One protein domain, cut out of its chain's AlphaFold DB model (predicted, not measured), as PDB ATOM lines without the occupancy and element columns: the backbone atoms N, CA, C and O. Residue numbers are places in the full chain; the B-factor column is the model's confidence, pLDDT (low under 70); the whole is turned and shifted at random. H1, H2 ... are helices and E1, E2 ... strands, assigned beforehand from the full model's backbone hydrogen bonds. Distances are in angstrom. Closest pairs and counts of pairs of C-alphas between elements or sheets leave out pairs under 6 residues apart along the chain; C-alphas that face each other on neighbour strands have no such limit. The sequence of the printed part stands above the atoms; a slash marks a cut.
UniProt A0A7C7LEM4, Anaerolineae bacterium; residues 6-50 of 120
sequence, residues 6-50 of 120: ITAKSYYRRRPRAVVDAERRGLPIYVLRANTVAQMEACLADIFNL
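What this domain is: This is residues 6 to 50 of the 120 residues of a protein of Anaerolineae bacterium (UniProt A0A7C7LEM4). Two short strands side by side, E1 and E2, stand between two helices, H2 at one end of a flat outline and H3 at the other, with the short helix H1 leading from E1 toward H2. The arrangement is loose, with few close pairs of C-alphas between the helices and the strands. The 45 printed residues include three named helices and two named strands, in the order E1, H1, H2, E2, H3, and the class is mixed, helices and strands. The sheet has the order E1, E2 and is parallel. The whole is only just compact, close to loose, with a radius of gyration of the C-alphas of 11.2 A, and its C-alphas span 29 by 20 by 9 A.

How they stand to each other: E1, residues 6 to 8, and E2, residues 29 to 32, are parallel neighbours, with 38 degrees between their directions. The C-alphas of Ile 6 and Tyr 30 face each other at 4.8 A; N 7 and O 30, at 2.9 A, and N 32 and O 7, at 2.8 A, are within hydrogen-bond range. H1, residues 9 to 13, and H2, residues 17 to 24, lie between the strands along the chain. E1, H1, H2 and E2 make a strand-helix-strand unit, two parallel neighbour strands with helices between, and its crossover is right-handed. The closest C-alphas of H1 and E2 are those of Lys 9 and Val 31, 5.5 A apart. H1 and H2 are close but not clearly touching, with the C-alphas of Tyr 12 and Val 19 closest at 6.6 A. The closest C-alphas of H2 and E2 are those of Ala 22 and Ile 29, 7.5 A apart. H3, residues 37 to 47, comes closest to E2 at the C-alphas of Gln 39 and Leu 32, 6.9 A apart. H2 and H3 are apart. In H1, H2 and H3 every O i to N i+4 pair is within hydrogen-bond range.

Where its parts are: E1 begins at C-alpha 6, (195.355, 249.946, 221.064), and is 7.3 A long. H1 follows at once, 6.2 A long. H2 begins at C-alpha 17, (183.589, 257.326, 217.762), and is 10.3 A long. E2 is 9.8 A long. H3, the longest helix, is 15.3 A long and ends at C-alpha 47, (201.394, 246.858, 228.669).

The domain as a whole: The two C-alphas farthest apart are those of Arg 17 and Leu 50, at 30.9 A. The printed part has no cut, and its four links are tight. The mean pLDDT of the printed part is 87.4, and residues 49 to 50 are under 70.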
ATOM      1  N   ILE A   6     194.152 249.753 221.891       91.38
ATOM      2  CA  ILE A   6     195.355 249.946 221.064       91.38
ATOM      3  C   ILE A   6     194.931 250.435 219.680       91.38
ATOM      4  O   ILE A   6     194.016 249.884 219.071       91.38
ATOM      5  N   THR A   7     195.595 251.467 219.165       91.94
ATOM      6  CA  THR A   7     195.266 252.059 217.864       91.94
ATOM      7  C   THR A   7     196.500 252.587 217.142       91.94
ATOM      8  O   THR A   7     197.477 252.992 217.762       91.94
ATOM      9  N   ALA A   8     196.445 252.677 215.814       92.12
ATOM     10  CA  ALA A   8     197.444 253.405 215.038       92.12
ATOM     11  C   ALA A   8     197.303 254.931 215.212       92.12
ATOM     12  O   ALA A   8     196.196 255.459 215.373       92.12
ATOM     13  N   LYS A   9     198.418 255.660 215.088       91.75
ATOM     14  CA  LYS A   9     198.480 257.133 215.162       91.75
ATOM     15  C   LYS A   9     197.576 257.832 214.148       91.75
ATOM     16  O   LYS A   9     196.957 258.844 214.477       91.75
ATOM     17  N   SER A  10     197.495 257.307 212.928       91.25
ATOM     18  CA  SER A  10     196.626 257.841 211.873       91.25
ATOM     19  C   SER A  10     195.143 257.714 212.234       91.25
ATOM     20  O   SER A  10     194.385 258.658 212.018       91.25
ATOM     21  N   TYR A  11     194.744 256.588 212.831       90.56
ATOM     22  CA  TYR A  11     193.369 256.337 213.263       90.56
ATOM     23  C   TYR A  11     192.998 257.180 214.490       90.56
ATOM     24  O   TYR A  11     191.952 257.824 214.493       90.56
ATOM     25  N   TYR A  12     193.896 257.282 215.475       91.62
ATOM     26  CA  TYR A  12     193.694 258.109 216.670       91.62
ATOM     27  C   TYR A  12     193.473 259.590 216.328       91.62
ATOM     28  O   TYR A  12     192.535 260.217 216.816       91.62
ATOM     29  N   ARG A  13     194.287 260.148 215.417       91.69
ATOM     30  CA  ARG A  13     194.191 261.560 214.996       91.69
ATOM     31  C   ARG A  13     192.853 261.930 214.359       91.69
ATOM     32  O   ARG A  13     192.449 263.082 214.455       91.69
ATOM     33  N   ARG A  14     192.173 260.976 213.720       92.75
ATOM     34  CA  ARG A  14     190.857 261.196 213.099       92.75
ATOM     35  C   ARG A  14     189.717 261.265 214.122       92.75
ATOM     36  O   ARG A  14     188.598 261.560 213.725       92.75
ATOM     37  N   ARG A  15     189.988 260.971 215.404       91.25
ATOM     38  CA  ARG A  15     189.009 260.933 216.507       91.25
ATOM     39  C   ARG A  15     187.675 260.244 216.139       91.25
ATOM     40  O   ARG A  15     186.609 260.827 216.328       91.25
ATOM     41  N   PRO A  16     187.695 259.005 215.611       93.50
ATOM     42  CA  PRO A  16     186.467 258.258 215.355       93.50
ATOM     43  C   PRO A  16     185.741 257.928 216.668       93.50
ATOM     44  O   PRO A  16     186.360 257.893 217.732       93.50
ATOM     45  N   ARG A  17     184.437 257.620 216.586       92.94
ATOM     46  CA  ARG A  17     183.589 257.326 217.762       92.94
ATOM     47  C   ARG A  17     184.215 256.306 218.718       92.94
ATOM     48  O   ARG A  17     184.232 256.548 219.912       92.94
ATOM     49  N   ALA A  18     184.842 255.250 218.194       91.38
ATOM     50  CA  ALA A  18     185.519 254.235 219.005       91.38
ATOM     51  C   ALA A  18     186.619 254.800 219.930       91.38
ATOM     52  O   ALA A  18     186.764 254.337 221.058       91.38
ATOM     53  N   VAL A  19     187.372 255.811 219.477       92.50
ATOM     54  CA  VAL A  19     188.398 256.485 220.292       92.50
ATOM     55  C   VAL A  19     187.735 257.338 221.371       92.50
ATOM     56  O   VAL A  19     188.119 257.257 222.531       92.50
ATOM     57  N   VAL A  20     186.702 258.101 221.005       93.94
ATOM     58  CA  VAL A  20     185.957 258.954 221.946       93.94
ATOM     59  C   VAL A  20     185.274 258.118 223.031       93.94
ATOM     60  O   VAL A  20     185.291 258.484 224.204       93.94
ATOM     61  N   ASP A  21     184.708 256.972 222.663       93.25
ATOM     62  CA  ASP A  21     184.065 256.055 223.602       93.25
ATOM     63  C   ASP A  21     185.087 255.406 224.543       93.25
ATOM     64  O   ASP A  21     184.811 255.238 225.731       93.25
ATOM     65  N   ALA A  22     186.280 255.067 224.043       90.94
ATOM     66  CA  ALA A  22     187.371 254.561 224.872       90.94
ATOM     67  C   ALA A  22     187.863 255.620 225.876       90.94
ATOM     68  O   ALA A  22     187.997 255.304 227.060       90.94
ATOM     69  N   GLU A  23     188.039 256.873 225.433       90.56
ATOM     70  CA  GLU A  23     188.392 258.016 226.292       90.56
ATOM     71  C   GLU A  23     187.327 258.239 227.379       90.56
ATOM     72  O   GLU A  23     187.653 258.306 228.563       90.56
ATOM     73  N   ARG A  24     186.038 258.277 227.004       93.06
ATOM     74  CA  ARG A  24     184.914 258.445 227.950       93.06
ATOM     75  C   ARG A  24     184.847 257.343 229.001       93.06
ATOM     76  O   ARG A  24     184.390 257.582 230.114       93.06
ATOM     77  N   ARG A  25     185.280 256.134 228.647       92.06
ATOM     78  CA  ARG A  25     185.329 254.979 229.551       92.06
ATOM     79  C   ARG A  25     186.578 254.957 230.434       92.06
ATOM     80  O   ARG A  25     186.705 254.029 231.229       92.06
ATOM     81  N   GLY A  26     187.491 255.920 230.284       89.12
ATOM     82  CA  GLY A  26     188.760 255.954 231.007       89.12
ATOM     83  C   GLY A  26     189.684 254.788 230.653       89.12
ATOM     84  O   GLY A  26     190.514 254.404 231.472       89.12
ATOM     85  N   LEU A  27     189.522 254.184 229.468       90.75
ATOM     86  CA  LEU A  27     190.414 253.115 229.030       90.75
ATOM     87  C   LEU A  27     191.788 253.708 228.695       90.75
ATOM     88  O   LEU A  27     191.846 254.685 227.945       90.75
ATOM     89  N   PRO A  28     192.894 253.115 229.172       88.56
ATOM     90  CA  PRO A  28     194.224 253.441 228.678       88.56
ATOM     91  C   PRO A  28     194.296 253.246 227.157       88.56
ATOM     92  O   PRO A  28     193.957 252.173 226.645       88.56
ATOM     93  N   ILE A  29     194.727 254.286 226.437       90.69
ATOM     94  CA  ILE A  29     194.857 254.271 224.976       90.69
ATOM     95  C   ILE A  29     196.336 254.259 224.589       90.69
ATOM     96  O   ILE A  29     197.052 255.232 224.821       90.69
ATOM     97  N   TYR A  30     196.776 253.185 223.934       90.94
ATOM     98  CA  TYR A  30     198.131 253.056 223.398       90.94
ATOM     99  C   TYR A  30     198.122 253.352 221.901       90.94
ATOM    100  O   TYR A  30     197.412 252.710 221.120       90.94
ATOM    101  N   VAL A  31     198.918 254.339 221.490       91.88
ATOM    102  CA  VAL A  31     198.960 254.807 220.103       91.88
ATOM    103  C   VAL A  31     200.250 254.348 219.423       91.88
ATOM    104  O   VAL A  31     201.321 254.913 219.649       91.88
ATOM    105  N   LEU A  32     200.143 253.362 218.533       90.56
ATOM    106  CA  LEU A  32     201.256 252.850 217.732       90.56
ATOM    107  C   LEU A  32     201.652 253.871 216.656       90.56
ATOM    108  O   LEU A  32     200.814 254.351 215.884       90.56
ATOM    109  N   ARG A  33     202.941 254.228 216.601       86.56
ATOM    110  CA  ARG A  33     203.462 255.262 215.685       86.56
ATOM    111  C   ARG A  33     203.536 254.762 214.233       86.56
ATOM    112  O   ARG A  33     203.331 255.559 213.320       86.56
ATOM    113  N   ALA A  34     203.785 253.471 214.054       83.12
ATOM    114  CA  ALA A  34     203.862 252.704 212.823       83.12
ATOM    115  C   ALA A  34     203.187 251.334 213.036       83.12
ATOM    116  O   ALA A  34     203.092 250.837 214.157       83.12
ATOM    117  N   ASN A  35     202.703 250.722 211.956       83.31
ATOM    118  CA  ASN A  35     202.089 249.395 212.003       83.31
ATOM    119  C   ASN A  35     203.142 248.314 211.710       83.31
ATOM    120  O   ASN A  35     203.111 247.683 210.657       83.31
ATOM    121  N   THR A  36     204.135 248.181 212.590       87.12
ATOM    122  CA  THR A  36     205.211 247.186 212.456       87.12
ATOM    123  C   THR A  36     205.155 246.172 213.592       87.12
ATOM    124  O   THR A  36     204.761 246.505 214.710       87.12
ATOM    125  N   VAL A  37     205.590 244.936 213.315       80.38
ATOM    126  CA  VAL A  37     205.635 243.848 214.309       80.38
ATOM    127  C   VAL A  37     206.463 244.251 215.527       80.38
ATOM    128  O   VAL A  37     205.953 244.195 216.639       80.38
ATOM    129  N   ALA A  38     207.665 244.792 215.320       79.62
ATOM    130  CA  ALA A  38     208.541 245.230 216.407       79.62
ATOM    131  C   ALA A  38     207.893 246.277 217.335       79.62
ATOM    132  O   ALA A  38     208.105 246.263 218.545       79.62
ATOM    133  N   GLN A  39     207.076 247.189 216.793       81.88
ATOM    134  CA  GLN A  39     206.397 248.187 217.619       81.88
ATOM    135  C   GLN A  39     205.181 247.613 218.354       81.88
ATOM    136  O   GLN A  39     204.894 248.039 219.473       81.88
ATOM    137  N   MET A  40     204.479 246.653 217.749       85.38
ATOM    138  CA  MET A  40     203.421 245.911 218.437       85.38
ATOM    139  C   MET A  40     203.999 245.089 219.592       85.38
ATOM    140  O   MET A  40     203.453 245.134 220.690       85.38
ATOM    141  N   GLU A  41     205.131 244.417 219.381       82.62
ATOM    142  CA  GLU A  41     205.842 243.666 220.422       82.62
ATOM    143  C   GLU A  41     206.275 244.567 221.579       82.62
ATOM    144  O   GLU A  41     205.986 244.246 222.729       82.62
ATOM    145  N   ALA A  42     206.891 245.719 221.291       80.94
ATOM    146  CA  ALA A  42     207.276 246.686 222.319       80.94
ATOM    147  C   ALA A  42     206.060 247.216 223.099       80.94
ATOM    148  O   ALA A  42     206.081 247.262 224.322       80.94
ATOM    149  N   CYS A  43     204.964 247.544 222.406       84.69
ATOM    150  CA  CYS A  43     203.738 248.011 223.051       84.69
ATOM    151  C   CYS A  43     203.126 246.949 223.973       84.69
ATOM    152  O   CYS A  43     202.661 247.275 225.061       84.69
ATOM    153  N   LEU A  44     203.098 245.685 223.544       85.38
ATOM    154  CA  LEU A  44     202.606 244.589 224.375       85.38
ATOM    155  C   LEU A  44     203.546 244.334 225.554       85.38
ATOM    156  O   LEU A  44     203.069 244.128 226.666       85.38
ATOM    157  N   ALA A  45     204.861 244.398 225.336       81.50
ATOM    158  CA  ALA A  45     205.839 244.294 226.408       81.50
ATOM    159  C   ALA A  45     205.622 245.384 227.468       81.50
ATOM    160  O   ALA A  45     205.535 245.054 228.645       81.50
ATOM    161  N   ASP A  46     205.409 246.637 227.064       80.06
ATOM    162  CA  ASP A  46     205.112 247.738 227.986       80.06
ATOM    163  C   ASP A  46     203.786 247.525 228.739       80.06
ATOM    164  O   ASP A  46     203.740 247.674 229.959       80.06
ATOM    165  N   ILE A  47     202.708 247.127 228.046       82.94
ATOM    166  CA  ILE A  47     201.394 246.858 228.669       82.94
ATOM    167  C   ILE A  47     201.502 245.761 229.735       82.94
ATOM    168  O   ILE A  47     200.899 245.865 230.805       82.94
ATOM    169  N   PHE A  48     202.266 244.708 229.448       78.81
ATOM    170  CA  PHE A  48     202.443 243.567 230.343       78.81
ATOM    171  C   PHE A  48     203.655 243.702 231.280       78.81
ATOM    172  O   PHE A  48     203.950 242.756 232.011       78.81
ATOM    173  N   ASN A  49     204.339 244.854 231.291       69.50
ATOM    174  CA  ASN A  49     205.592 245.090 232.021       69.50
ATOM    175  C   ASN A  49     206.651 243.988 231.796       69.50
ATOM    176  O   ASN A  49     207.365 243.590 232.719       69.50
ATOM    177  N   LEU A  50     206.743 243.475 230.569       65.75
ATOM    178  CA  LEU A  50     207.757 242.507 230.170       65.75
ATOM    179  C   LEU A  50     209.071 243.245 229.924       65.75
ATOM    180  O   LEU A  50     209.225 243.998 228.964       65.75
TER     181      LEU A  50